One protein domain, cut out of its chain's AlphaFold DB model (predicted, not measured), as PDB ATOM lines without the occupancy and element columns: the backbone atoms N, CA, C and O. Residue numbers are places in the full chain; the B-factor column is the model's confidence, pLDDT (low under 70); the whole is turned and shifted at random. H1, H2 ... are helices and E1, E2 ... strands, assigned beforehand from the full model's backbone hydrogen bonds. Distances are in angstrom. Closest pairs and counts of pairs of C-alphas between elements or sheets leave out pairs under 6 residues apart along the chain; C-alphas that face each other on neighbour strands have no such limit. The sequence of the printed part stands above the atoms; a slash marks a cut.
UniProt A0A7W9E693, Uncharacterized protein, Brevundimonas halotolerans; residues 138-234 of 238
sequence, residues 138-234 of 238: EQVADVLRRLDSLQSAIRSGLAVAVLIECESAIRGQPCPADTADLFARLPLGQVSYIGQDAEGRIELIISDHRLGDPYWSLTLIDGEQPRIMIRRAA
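This is residues 138 to 234 of the 238 residues of an uncharacterized protein of Brevundimonas halotolerans (UniProt A0A7W9E693). One twisted sheet of five strands forms a wall, with the short helix H2 packed across it at E1 and E5. The longer helix H1 runs past the sheet, packing on H2 with its residues 151 to 155 and only grazing the sheet with residues 140 to 147. The printed part has 97 residues with two named helices and five named strands, in the order H1 E1 H2 E2 E3 E4 E5; the sheet runs E1 E5 E4 E3 E2 and is mixed, and the class is mixed, helices and strands. The whole is compact and rounded, with a radius of gyration of the C-alphas of 13.1 A and spans of 34 by 31 by 25 A.

H1, residues 138 to 155, touches H2, residues 179 to 185, with its residues 151 to 155 alone; the closest C-alphas are those of Gln 151 and Ala 184, 4.6 A apart. Their lines are only just about perpendicular, at 70.1 degrees. E1, residues 163 to 168, is an edge strand, parallel to E5, residues 227 to 233, at 14 degrees, with N 165 and O 228 within hydrogen-bond range at 2.9 A. H2 is on the sheet at a height over the sheet of 9.2 A, over E1 and only just over E5, with 3 C-alphas falling on E5. It runs across the strands, at 84 degrees to E1 on the local plane; the closest C-alphas of H2 and E1 are those of Ala 180 and Ile 164, 5.9 A apart. E2, residues 191 to 196, is the other edge strand and is apart from E1; its closest C-alpha to H1 is that of Ile 194, 7.7 A from that of Val 140. E2, E3 at residues 202 to 206, E4 at residues 215 to 221, and E5 form a meander, each strand the antiparallel neighbour of the one before. Within hydrogen-bond range are N 195 and O 203 of the hairpin E2 and E3, 2.8 A, N 218 and O 204 of the hairpin E3 and E4, 2.8 A, and N 217 and O 231 of the hairpin E4 and E5, 2.8 A. In H1 and H2 every O i to N i+4 pair is within hydrogen-bond range.

H1 begins at C-alpha 138, (27.524, -20.169, 45.760), and measures 25.6 A from first to last C-alpha. E1 measures 17.0 A, H2 10.0 A, E2 14.0 A and E3 13.2 A. E4 measures 19.4 A, and E5 measures 18.8 A and ends at C-alpha 233, (48.091, -39.634, 50.209).

The C-alphas of Glu 138 and Gly 172, the two farthest apart, are 39.3 A apart. The printed part has no cut, and no link is long. The mean pLDDT of the printed part is 73.8; residues 138 to 145, 149, 188 to 200, 206 to 214, and 233 to 234 are under 70.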
ATOM      1  N   GLU A 138      27.903 -19.947  47.149       41.75
ATOM      2  CA  GLU A 138      27.524 -20.169  45.760       41.75
ATOM      3  C   GLU A 138      28.703 -20.665  44.909       41.75
ATOM      4  O   GLU A 138      28.509 -21.545  44.076       41.75
ATOM      5  N   GLN A 139      29.928 -20.167  45.131       50.03
ATOM      6  CA  GLN A 139      31.116 -20.597  44.377       50.03
ATOM      7  C   GLN A 139      31.516 -22.037  44.720       50.03
ATOM      8  O   GLN A 139      31.912 -22.796  43.836       50.03
ATOM      9  N   VAL A 140      31.367 -22.431  45.987       53.12
ATOM     10  CA  VAL A 140      31.661 -23.792  46.463       53.12
ATOM     11  C   VAL A 140      30.650 -24.791  45.889       53.12
ATOM     12  O   VAL A 140      31.038 -25.825  45.337       53.12
ATOM     13  N   ALA A 141      29.360 -24.448  45.942       54.72
ATOM     14  CA  ALA A 141      28.293 -25.244  45.339       54.72
ATOM     15  C   ALA A 141      28.479 -25.398  43.817       54.72
ATOM     16  O   ALA A 141      28.302 -26.493  43.278       54.72
ATOM     17  N   ASP A 142      28.896 -24.334  43.122       61.25
ATOM     18  CA  ASP A 142      29.137 -24.368  41.677       61.25
ATOM     19  C   ASP A 142      30.311 -25.273  41.281       61.25
ATOM     20  O   ASP A 142      30.219 -25.978  40.274       61.25
ATOM     21  N   VAL A 143      31.394 -25.297  42.069       66.06
ATOM     22  CA  VAL A 143      32.530 -26.209  41.849       66.06
ATOM     23  C   VAL A 143      32.081 -27.664  41.984       66.06
ATOM     24  O   VAL A 143      32.278 -28.449  41.055       66.06
ATOM     25  N   LEU A 144      31.411 -28.024  43.085       67.31
ATOM     26  CA  LEU A 144      30.931 -29.393  43.308       67.31
ATOM     27  C   LEU A 144      29.941 -29.843  42.220       67.31
ATOM     28  O   LEU A 144      30.071 -30.941  41.677       67.31
ATOM     29  N   ARG A 145      29.009 -28.968  41.826       68.56
ATOM     30  CA  ARG A 145      28.036 -29.217  40.748       68.56
ATOM     31  C   ARG A 145      28.705 -29.446  39.388       68.56
ATOM     32  O   ARG A 145      28.262 -30.304  38.621       68.56
ATOM     33  N   ARG A 146      29.767 -28.698  39.069       71.12
ATOM     34  CA  ARG A 146      30.561 -28.890  37.840       71.12
ATOM     35  C   ARG A 146      31.324 -30.215  37.863       71.12
ATOM     36  O   ARG A 146      31.356 -30.896  36.841       71.12
ATOM     37  N   LEU A 147      31.885 -30.601  39.010       75.81
ATOM     38  CA  LEU A 147      32.603 -31.869  39.162       75.81
ATOM     39  C   LEU A 147      31.669 -33.087  39.061       75.81
ATOM     40  O   LEU A 147      32.002 -34.023  38.337       75.81
ATOM     41  N   ASP A 148      30.482 -33.065  39.677       73.19
ATOM     42  CA  ASP A 148      29.478 -34.135  39.509       73.19
ATOM     43  C   ASP A 148      28.984 -34.235  38.052       73.19
ATOM     44  O   ASP A 148      28.916 -35.325  37.478       73.19
ATOM     45  N   SER A 149      28.755 -33.088  37.398       69.81
ATOM     46  CA  SER A 149      28.425 -33.041  35.964       69.81
ATOM     47  C   SER A 149      29.522 -33.687  35.104       69.81
ATOM     48  O   SER A 149      29.222 -34.442  34.178       69.81
ATOM     49  N   LEU A 150      30.797 -33.446  35.435       74.81
ATOM     50  CA  LEU A 150      31.947 -34.045  34.756       74.81
ATOM     51  C   LEU A 150      32.041 -35.560  35.020       74.81
ATOM     52  O   LEU A 150      32.215 -36.330  34.075       74.81
ATOM     53  N   GLN A 151      31.842 -36.014  36.264       81.06
ATOM     54  CA  GLN A 151      31.749 -37.446  36.583       81.06
ATOM     55  C   GLN A 151      30.593 -38.129  35.843       81.06
ATOM     56  O   GLN A 151      30.714 -39.280  35.435       81.06
ATOM     57  N   SER A 152      29.451 -37.458  35.686       77.06
ATOM     58  CA  SER A 152      28.304 -37.977  34.932       77.06
ATOM     59  C   SER A 152      28.630 -38.129  33.439       77.06
ATOM     60  O   SER A 152      28.355 -39.175  32.846       77.06
ATOM     61  N   ALA A 153      29.312 -37.140  32.847       71.44
ATOM     62  CA  ALA A 153      29.758 -37.188  31.455       71.44
ATOM     63  C   ALA A 153      30.746 -38.343  31.197       71.44
ATOM     64  O   ALA A 153      30.553 -39.114  30.257       71.44
ATOM     65  N   ILE A 154      31.740 -38.518  32.076       75.56
ATOM     66  CA  ILE A 154      32.737 -39.597  31.980       75.56
ATOM     67  C   ILE A 154      32.077 -40.973  32.149       75.56
ATOM     68  O   ILE A 154      32.296 -41.855  31.322       75.56
ATOM     69  N   ARG A 155      31.193 -41.151  33.147       81.81
ATOM     70  CA  ARG A 155      30.403 -42.392  33.321       81.81
ATOM     71  C   ARG A 155      29.532 -42.725  32.105       81.81
ATOM     72  O   ARG A 155      29.247 -43.894  31.867       81.81
ATOM     73  N   SER A 156      29.132 -41.712  31.338       79.31
ATOM     74  CA  SER A 156      28.356 -41.859  30.101       79.31
ATOM     75  C   SER A 156      29.224 -42.096  28.853       79.31
ATOM     76  O   SER A 156      28.687 -42.166  27.750       79.31
ATOM     77  N   GLY A 157      30.553 -42.194  28.994       78.62
ATOM     78  CA  GLY A 157      31.488 -42.374  27.877       78.62
ATOM     79  C   GLY A 157      31.674 -41.133  26.997       78.62
ATOM     80  O   GLY A 157      32.158 -41.253  25.871       78.62
ATOM     81  N   LEU A 158      31.280 -39.943  27.468       74.88
ATOM     82  CA  LEU A 158      31.476 -38.701  26.722       74.88
ATOM     83  C   LEU A 158      32.940 -38.259  26.795       74.88
ATOM     84  O   LEU A 158      33.542 -38.229  27.868       74.88
ATOM     85  N   ALA A 159      33.496 -37.851  25.653       73.88
ATOM     86  CA  ALA A 159      34.814 -37.233  25.609       73.88
ATOM     87  C   ALA A 159      34.772 -35.866  26.310       73.88
ATOM     88  O   ALA A 159      33.967 -35.001  25.959       73.88
ATOM     89  N   VAL A 160      35.655 -35.670  27.290       79.56
ATOM     90  CA  VAL A 160      35.779 -34.426  28.057       79.56
ATOM     91  C   VAL A 160      37.100 -33.735  27.730       79.56
ATOM     92  O   VAL A 160      38.120 -34.388  27.542       79.56
ATOM     93  N   ALA A 161      37.093 -32.401  27.669       78.62
ATOM     94  CA  ALA A 161      38.291 -31.602  27.378       78.62
ATOM     95  C   ALA A 161      39.228 -31.420  28.594       78.62
ATOM     96  O   ALA A 161      40.263 -30.766  28.484       78.62
ATOM     97  N   VAL A 162      38.852 -31.974  29.752       80.69
ATOM     98  CA  VAL A 162      39.618 -31.911  31.001       80.69
ATOM     99  C   VAL A 162      40.579 -33.092  31.058       80.69
ATOM    100  O   VAL A 162      40.147 -34.241  30.974       80.69
ATOM    101  N   LEU A 163      41.872 -32.819  31.229       86.81
ATOM    102  CA  LEU A 163      42.873 -33.858  31.465       86.81
ATOM    103  C   LEU A 163      42.784 -34.335  32.923       86.81
ATOM    104  O   LEU A 163      42.724 -33.522  33.844       86.81
ATOM    105  N   ILE A 164      42.770 -35.649  33.145       90.94
ATOM    106  CA  ILE A 164      42.671 -36.233  34.488       90.94
ATOM    107  C   ILE A 164      43.952 -37.007  34.772       90.94
ATOM    108  O   ILE A 164      44.238 -38.023  34.140       90.94
ATOM    109  N   GLU A 165      44.723 -36.508  35.728       92.94
ATOM    110  CA  GLU A 165      46.017 -37.050  36.136       92.94
ATOM    111  C   GLU A 165      45.886 -37.699  37.520       92.94
ATOM    112  O   GLU A 165      44.952 -37.402  38.267       92.94
ATOM    113  N   CYS A 166      46.798 -38.607  37.870       91.94
ATOM    114  CA  CYS A 166      46.812 -39.207  39.199       91.94
ATOM    115  C   CYS A 166      48.236 -39.361  39.743       91.94
ATOM    116  O   CYS A 166      49.111 -39.914  39.074       91.94
ATOM    117  N   GLU A 167      48.431 -38.932  40.986       89.06
ATOM    118  CA  GLU A 167      49.630 -39.146  41.793       89.06
ATOM    119  C   GLU A 167      49.283 -40.005  43.020       89.06
ATOM    120  O   GLU A 167      48.223 -39.853  43.626       89.06
ATOM    121  N   SER A 168      50.186 -40.895  43.438       82.81
ATOM    122  CA  SER A 168      50.072 -41.595  44.720       82.81
ATOM    123  C   SER A 168      51.357 -41.457  45.522       82.81
ATOM    124  O   SER A 168      52.407 -41.965  45.128       82.81
ATOM    125  N   ALA A 169      51.255 -40.821  46.688       77.31
ATOM    126  CA  ALA A 169      52.333 -40.731  47.669       77.31
ATOM    127  C   ALA A 169      52.504 -42.032  48.487       77.31
ATOM    128  O   ALA A 169      53.422 -42.147  49.300       77.31
ATOM    129  N   ILE A 170      51.631 -43.029  48.292       75.69
ATOM    130  CA  ILE A 170      51.611 -44.267  49.076       75.69
ATOM    131  C   ILE A 170      52.473 -45.333  48.392       75.69
ATOM    132  O   ILE A 170      52.120 -45.886  47.346       75.69
ATOM    133  N   ARG A 171      53.609 -45.671  49.017       75.31
ATOM    134  CA  ARG A 171      54.536 -46.702  48.520       75.31
ATOM    135  C   ARG A 171      53.801 -48.025  48.264       75.31
ATOM    136  O   ARG A 171      53.191 -48.591  49.165       75.31
ATOM    137  N   GLY A 172      53.935 -48.546  47.044       77.94
ATOM    138  CA  GLY A 172      53.349 -49.827  46.635       77.94
ATOM    139  C   GLY A 172      51.869 -49.767  46.239       77.94
ATOM    140  O   GLY A 172      51.314 -50.800  45.881       77.94
ATOM    141  N   GLN A 173      51.239 -48.587  46.257       78.81
ATOM    142  CA  GLN A 173      49.861 -48.385  45.801       78.81
ATOM    143  C   GLN A 173      49.837 -47.356  44.658       78.81
ATOM    144  O   GLN A 173      49.467 -46.204  44.891       78.81
ATOM    145  N   PRO A 174      50.280 -47.722  43.438       85.62
ATOM    146  CA  PRO A 174      50.270 -46.812  42.294       85.62
ATOM    147  C   PRO A 174      48.842 -46.425  41.896       85.62
ATOM    148  O   PRO A 174      47.870 -47.094  42.255       85.62
ATOM    149  N   CYS A 175      48.722 -45.352  41.119       86.19
ATOM    150  CA  CYS A 175      47.451 -44.969  40.521       86.19
ATOM    151  C   CYS A 175      46.926 -46.032  39.535       86.19
ATOM    152  O   CYS A 175      47.725 -46.693  38.865       86.19
ATOM    153  N   PRO A 176      45.594 -46.185  39.407       86.88
ATOM    154  CA  PRO A 176      44.976 -46.945  38.325       86.88
ATOM    155  C   PRO A 176      45.389 -46.401  36.954       86.88
ATOM    156  O   PRO A 176      45.581 -45.198  36.793       86.88
ATOM    157  N   ALA A 177      45.477 -47.287  35.958       86.88
ATOM    158  CA  ALA A 177      45.802 -46.904  34.584       86.88
ATOM    159  C   ALA A 177      44.702 -46.053  33.920       86.88
ATOM    160  O   ALA A 177      45.008 -45.218  33.076       86.88
ATOM    161  N   ASP A 178      43.440 -46.252  34.314       91.25
ATOM    162  CA  ASP A 178      42.321 -45.400  33.914       91.25
ATOM    163  C   ASP A 178      42.028 -44.373  35.021       91.25
ATOM    164  O   ASP A 178      41.368 -44.652  36.029       91.25
ATOM    165  N   THR A 179      42.593 -43.179  34.851       92.00
ATOM    166  CA  THR A 179      42.445 -42.057  35.784       92.00
ATOM    167  C   THR A 179      41.071 -41.395  35.682       92.00
ATOM    168  O   THR A 179      40.569 -40.890  36.687       92.00
ATOM    169  N   ALA A 180      40.423 -41.441  34.514       88.94
ATOM    170  CA  ALA A 180      39.083 -40.897  34.312       88.94
ATOM    171  C   ALA A 180      38.027 -41.761  35.019       88.94
ATOM    172  O   ALA A 180      37.162 -41.234  35.716       88.94
ATOM    173  N   ASP A 181      38.147 -43.085  34.921       89.44
ATOM    174  CA  ASP A 181      37.327 -44.065  35.640       89.44
ATOM    175  C   ASP A 181      37.605 -44.061  37.160       89.44
ATOM    176  O   ASP A 181      36.694 -44.243  37.971       89.44
ATOM    177  N   LEU A 182      38.843 -43.773  37.599       89.81
ATOM    178  CA  LEU A 182      39.106 -43.427  39.004       89.81
ATOM    179  C   LEU A 182      38.321 -42.175  39.419       89.81
ATOM    180  O   LEU A 182      37.540 -42.254  40.367       89.81
ATOM    181  N   PHE A 183      38.488 -41.050  38.712       87.69
ATOM    182  CA  PHE A 183      37.791 -39.799  39.028       87.69
ATOM    183  C   PHE A 183      36.276 -39.992  39.079       87.69
ATOM    184  O   PHE A 183      35.646 -39.561  40.038       87.69
ATOM    185  N   ALA A 184      35.700 -40.698  38.104       86.25
ATOM    186  CA  ALA A 184      34.274 -40.997  37.990       86.25
ATOM    187  C   ALA A 184      33.676 -41.774  39.179       86.25
ATOM    188  O   ALA A 184      32.456 -41.756  39.364       86.25
ATOM    189  N   ARG A 185      34.512 -42.455  39.975       84.19
ATOM    190  CA  ARG A 185      34.115 -43.195  41.184       84.19
ATOM    191  C   ARG A 185      34.392 -42.464  42.493       84.19
ATOM    192  O   ARG A 185      33.901 -42.916  43.527       84.19
ATOM    193  N   LEU A 186      35.179 -41.388  42.484       80.56
ATOM    194  CA  LEU A 186      35.501 -40.662  43.713       80.56
ATOM    195  C   LEU A 186      34.217 -40.095  44.340       80.56
ATOM    196  O   LEU A 186      33.424 -39.457  43.643       80.56
ATOM    197  N   PRO A 187      33.972 -40.300  45.643       70.81
ATOM    198  CA  PRO A 187      32.722 -39.886  46.257       70.81
ATOM    199  C   PRO A 187      32.746 -38.384  46.567       70.81
ATOM    200  O   PRO A 187      32.989 -37.987  47.699       70.81
ATOM    201  N   LEU A 188      32.450 -37.532  45.578       68.88
ATOM    202  CA  LEU A 188      32.421 -36.068  45.749       68.88
ATOM    203  C   LEU A 188      31.419 -35.596  46.820       68.88
ATOM    204  O   LEU A 188      31.611 -34.553  47.434       68.88
ATOM    205  N   GLY A 189      30.382 -36.390  47.104       61.34
ATOM    206  CA  GLY A 189      29.481 -36.175  48.245       61.34
ATOM    207  C   GLY A 189      30.099 -36.461  49.625       61.34
ATOM    208  O   GLY A 189      29.380 -36.383  50.615       61.34
ATOM    209  N   GLN A 190      31.384 -36.829  49.687       62.44
ATOM    210  CA  GLN A 190      32.209 -37.020  50.891       62.44
ATOM    211  C   GLN A 190      33.449 -36.097  50.871       62.44
ATOM    212  O   GLN A 190      34.485 -36.416  51.452       62.44
ATOM    213  N   VAL A 191      33.372 -34.963  50.163       65.25
ATOM    214  CA  VAL A 191      34.377 -33.899  50.279       65.25
ATOM    215  C   VAL A 191      34.305 -33.305  51.690       65.25
ATOM    216  O   VAL A 191      33.267 -32.779  52.086       65.25
ATOM    217  N   SER A 192      35.405 -33.397  52.439       59.31
ATOM    218  CA  SER A 192      35.536 -32.923  53.823       59.31
ATOM    219  C   SER A 192      36.227 -31.560  53.941       59.31
ATOM    220  O   SER A 192      36.100 -30.895  54.966       59.31
ATOM    221  N   TYR A 193      36.940 -31.118  52.901       64.19
ATOM    222  CA  TYR A 193      37.572 -29.797  52.830       64.19
ATOM    223  C   TYR A 193      37.591 -29.285  51.392       64.19
ATOM    224  O   TYR A 193      37.790 -30.060  50.456       64.19
ATOM    225  N   ILE A 194      37.411 -27.972  51.230       61.62
ATOM    226  CA  ILE A 194      37.600 -27.241  49.974       61.62
ATOM    227  C   ILE A 194      38.390 -25.978  50.302       61.62
ATOM    228  O   ILE A 194      37.956 -25.168  51.124       61.62
ATOM    229  N   GLY A 195      39.530 -25.799  49.649       64.12
ATOM    230  CA  GLY A 195      40.434 -24.690  49.902       64.12
ATOM    231  C   GLY A 195      41.326 -24.354  48.720       64.12
ATOM    232  O   GLY A 195      40.964 -24.587  47.566       64.12
ATOM    233  N   GLN A 196      42.492 -23.792  49.021       62.75
ATOM    234  CA  GLN A 196      43.547 -23.530  48.051       62.75
ATOM    235  C   GLN A 196      44.863 -24.132  48.532       62.75
ATOM    236  O   GLN A 196      45.198 -24.026  49.713       62.75
ATOM    237  N   ASP A 197      45.614 -24.719  47.606       61.56
ATOM    238  CA  ASP A 197      46.981 -25.158  47.869       61.56
ATOM    239  C   ASP A 197      47.978 -23.983  47.906       61.56
ATOM    240  O   ASP A 197      47.616 -22.812  47.754       61.56
ATOM    241  N   ALA A 198      49.260 -24.294  48.114       58.53
ATOM    242  CA  ALA A 198      50.331 -23.301  48.197       58.53
ATOM    243  C   ALA A 198      50.511 -22.465  46.911       58.53
ATOM    244  O   ALA A 198      51.095 -21.382  46.966       58.53
ATOM    245  N   GLU A 199      49.985 -22.931  45.774       69.00
ATOM    246  CA  GLU A 199      49.997 -22.230  44.491       69.00
ATOM    247  C   GLU A 199      48.672 -21.493  44.198       69.00
ATOM    248  O   GLU A 199      48.513 -20.910  43.125       69.00
ATOM    249  N   GLY A 200      47.716 -21.491  45.135       62.06
ATOM    250  CA  GLY A 200      46.417 -20.830  44.990       62.06
ATOM    251  C   GLY A 200      45.407 -21.602  44.132       62.06
ATOM    252  O   GLY A 200      44.395 -21.033  43.714       62.06
ATOM    253  N   ARG A 201      45.649 -22.882  43.844       74.62
ATOM    254  CA  ARG A 201      44.764 -23.730  43.028       74.62
ATOM    255  C   ARG A 201      43.727 -24.387  43.932       74.62
ATOM    256  O   ARG A 201      44.038 -24.690  45.079       74.62
ATOM    257  N   ILE A 202      42.501 -24.596  43.448       71.31
ATOM    258  CA  ILE A 202      41.427 -25.146  44.295       71.31
ATOM    259  C   ILE A 202      41.770 -26.594  44.658       71.31
ATOM    260  O   ILE A 202      41.867 -27.433  43.765       71.31
ATOM    261  N   GLU A 203      41.908 -26.890  45.950       74.56
ATOM    262  CA  GLU A 203      42.065 -28.253  46.463       74.56
ATOM    263  C   GLU A 203      40.775 -28.706  47.155       74.56
ATOM    264  O   GLU A 203      40.203 -27.974  47.961       74.56
ATOM    265  N   LEU A 204      40.321 -29.922  46.852       72.62
ATOM    266  CA  LEU A 204      39.245 -30.606  47.562       72.62
ATOM    267  C   LEU A 204      39.814 -31.871  48.203       72.62
ATOM    268  O   LEU A 204      40.427 -32.671  47.503       72.62
ATOM    269  N   ILE A 205      39.577 -32.100  49.491       71.25
ATOM    270  CA  ILE A 205      39.914 -33.368  50.157       71.25
ATOM    271  C   ILE A 205      38.647 -34.207  50.265       71.25
ATOM    272  O   ILE A 205      37.610 -33.727  50.715       71.25
ATOM    273  N   ILE A 206      38.749 -35.467  49.859       68.06
ATOM    274  CA  ILE A 206      37.722 -36.497  49.966       68.06
ATOM    275  C   ILE A 206      38.208 -37.501  51.009       68.06
ATOM    276  O   ILE A 206      39.189 -38.219  50.784       68.06
ATOM    277  N   SER A 207      37.513 -37.549  52.142       62.28
ATOM    278  CA  SER A 207      37.784 -38.495  53.221       62.28
ATOM    279  C   SER A 207      36.492 -39.191  53.619       62.28
ATOM    280  O   SER A 207      35.531 -38.551  54.037       62.28
ATOM    281  N   ASP A 208      36.467 -40.512  53.479       46.72
ATOM    282  CA  ASP A 208      35.375 -41.382  53.915       46.72
ATOM    283  C   ASP A 208      35.708 -42.151  55.205       46.72
ATOM    284  O   ASP A 208      34.889 -42.935  55.697       46.72
ATOM    285  N   HIS A 209      36.916 -41.964  55.747       47.47
ATOM    286  CA  HIS A 209      37.560 -42.886  56.684       47.47
ATOM    287  C   HIS A 209      38.273 -42.179  57.852       47.47
ATOM    288  O   HIS A 209      38.189 -40.961  58.023       47.47
ATOM    289  N   ARG A 210      38.863 -42.967  58.759       44.69
ATOM    290  CA  ARG A 210      39.309 -42.502  60.079       44.69
ATOM    291  C   ARG A 210      40.650 -41.771  59.989       44.69
ATOM    292  O   ARG A 210      41.435 -41.969  59.070       44.69
ATOM    293  N   LEU A 211      40.934 -40.985  61.026       45.47
ATOM    294  CA  LEU A 211      42.261 -40.441  61.333       45.47
ATOM    295  C   LEU A 211      43.376 -41.471  61.066       45.47
ATOM    296  O   LEU A 211      43.437 -42.507  61.726       45.47
ATOM    297  N   GLY A 212      44.258 -41.163  60.111       47.97
ATOM    298  CA  GLY A 212      45.381 -42.020  59.711       47.97
ATOM    299  C   GLY A 212      45.161 -42.884  58.462       47.97
ATOM    300  O   GLY A 212      46.150 -43.349  57.892       47.97
ATOM    301  N   ASP A 213      43.921 -43.066  57.998       55.50
ATOM    302  CA  ASP A 213      43.630 -43.822  56.774       55.50
ATOM    303  C   ASP A 213      44.085 -43.061  55.502       55.50
ATOM    304  O   ASP A 213      44.282 -41.844  55.535       55.50
ATOM    305  N   PRO A 214      44.292 -43.745  54.359       65.19
ATOM    306  CA  PRO A 214      44.528 -43.095  53.071       65.19
ATOM    307  C   PRO A 214      43.363 -42.205  52.632       65.19
ATOM    308  O   PRO A 214      42.221 -42.658  52.619       65.19
ATOM    309  N   TYR A 215      43.668 -41.001  52.153       70.69
ATOM    310  CA  TYR A 215      42.690 -40.071  51.585       70.69
ATOM    311  C   TYR A 215      42.946 -39.808  50.100       70.69
ATOM    312  O   TYR A 215      44.010 -40.133  49.554       70.69
ATOM    313  N   TRP A 216      41.961 -39.181  49.461       79.12
ATOM    314  CA  TRP A 216      42.085 -38.621  48.121       79.12
ATOM    315  C   TRP A 216      41.970 -37.099  48.192       79.12
ATOM    316  O   TRP A 216      41.069 -36.595  48.855       79.12
ATOM    317  N   SER A 217      42.823 -36.358  47.490       80.94
ATOM    318  CA  SER A 217      42.541 -34.960  47.151       80.94
ATOM    319  C   SER A 217      42.445 -34.744  45.646       80.94
ATOM    320  O   SER A 217      42.891 -35.562  44.840       80.94
ATOM    321  N   LEU A 218      41.773 -33.660  45.276       81.25
ATOM    322  CA  LEU A 218      41.584 -33.184  43.919       81.25
ATOM    323  C   LEU A 218      42.108 -31.758  43.844       81.25
ATOM    324  O   LEU A 218      41.531 -30.874  44.471       81.25
ATOM    325  N   THR A 219      43.138 -31.515  43.042       82.69
ATOM    326  CA  THR A 219      43.553 -30.151  42.699       82.69
ATOM    327  C   THR A 219      42.986 -29.788  41.333       82.69
ATOM    328  O   THR A 219      43.264 -30.465  40.340       82.69
ATOM    329  N   LEU A 220      42.195 -28.717  41.274       80.00
ATOM    330  CA  LEU A 220      41.689 -28.145  40.029       80.00
ATOM    331  C   LEU A 220      42.718 -27.147  39.507       80.00
ATOM    332  O   LEU A 220      43.044 -26.171  40.185       80.00
ATOM    333  N   ILE A 221      43.246 -27.406  38.314       81.00
ATOM    334  CA  ILE A 221      44.328 -26.621  37.726       81.00
ATOM    335  C   ILE A 221      43.835 -26.029  36.405       81.00
ATOM    336  O   ILE A 221      43.711 -26.731  35.397       81.00
ATOM    337  N   ASP A 222      43.567 -24.727  36.424       76.12
ATOM    338  CA  ASP A 222      43.185 -23.954  35.242       76.12
ATOM    339  C   ASP A 222      44.371 -23.753  34.278       76.12
ATOM    340  O   ASP A 222      45.544 -23.829  34.659       76.12
ATOM    341  N   GLY A 223      44.065 -23.487  33.007       73.94
ATOM    342  CA  GLY A 223      45.043 -23.265  31.940       73.94
ATOM    343  C   GLY A 223      44.425 -23.431  30.549       73.94
ATOM    344  O   GLY A 223      43.217 -23.617  30.424       73.94
ATOM    345  N   GLU A 224      45.256 -23.399  29.500       74.69
ATOM    346  CA  GLU A 224      44.817 -23.655  28.113       74.69
ATOM    347  C   GLU A 224      44.225 -25.064  27.938       74.69
ATOM    348  O   GLU A 224      43.268 -25.254  27.189       74.69
ATOM    349  N   GLN A 225      44.762 -26.036  28.680       82.06
ATOM    350  CA  GLN A 225      44.152 -27.340  28.902       82.06
ATOM    351  C   GLN A 225      43.844 -27.473  30.404       82.06
ATOM    352  O   GLN A 225      44.780 -27.634  31.192       82.06
ATOM    353  N   PRO A 226      42.570 -27.384  30.829       80.81
ATOM    354  CA  PRO A 226      42.208 -27.550  32.231       80.81
ATOM    355  C   PRO A 226      42.464 -28.992  32.673       80.81
ATOM    356  O   PRO A 226      42.220 -29.942  31.920       80.81
ATOM    357  N   ARG A 227      42.933 -29.164  33.909       85.94
ATOM    358  CA  ARG A 227      43.269 -30.478  34.474       85.94
ATOM    359  C   ARG A 227      42.770 -30.660  35.899       85.94
ATOM    360  O   ARG A 227      42.683 -29.711  36.675       85.94
ATOM    361  N   ILE A 228      42.493 -31.915  36.234       87.69
ATOM    362  CA  ILE A 228      42.223 -32.383  37.591       87.69
ATOM    363  C   ILE A 228      43.356 -33.326  37.977       87.69
ATOM    364  O   ILE A 228      43.517 -34.382  37.365       87.69
ATOM    365  N   MET A 229      44.127 -32.948  38.994       90.31
ATOM    366  CA  MET A 229      45.103 -33.839  39.615       90.31
ATOM    367  C   MET A 229      44.423 -34.586  40.756       90.31
ATOM    368  O   MET A 229      44.014 -33.970  41.737       90.31
ATOM    369  N   ILE A 230      44.310 -35.907  40.637       90.94
ATOM    370  CA  ILE A 230      43.880 -36.779  41.727       90.94
ATOM    371  C   ILE A 230      45.116 -37.181  42.527       90.94
ATOM    372  O   ILE A 230      46.008 -37.834  41.994       90.94
ATOM    373  N   ARG A 231      45.172 -36.870  43.818       86.56
ATOM    374  CA  ARG A 231      46.275 -37.294  44.679       86.56
ATOM    375  C   ARG A 231      45.799 -38.300  45.709       86.56
ATOM    376  O   ARG A 231      44.888 -38.009  46.476       86.56
ATOM    377  N   ARG A 232      46.440 -39.466  45.775       83.19
ATOM    378  CA  ARG A 232      46.323 -40.370  46.923       83.19
ATOM    379  C   ARG A 232      47.439 -40.086  47.910       83.19
ATOM    380  O   ARG A 232      48.614 -40.139  47.539       83.19
ATOM    381  N   ALA A 233      47.100 -39.848  49.166       69.88
ATOM    382  CA  ALA A 233      48.091 -39.634  50.209       69.88
ATOM    383  C   ALA A 233      47.695 -40.333  51.515       69.88
ATOM    384  O   ALA A 233      46.546 -40.720  51.720       69.88
ATOM    385  N   ALA A 234      48.692 -40.574  52.361       62.94
ATOM    386  CA  ALA A 234      48.527 -41.134  53.693       62.94
ATOM    387  C   ALA A 234      49.632 -40.581  54.619       62.94
ATOM    388  O   ALA A 234      50.764 -40.415  54.152       62.94
TER     389      ALA A 234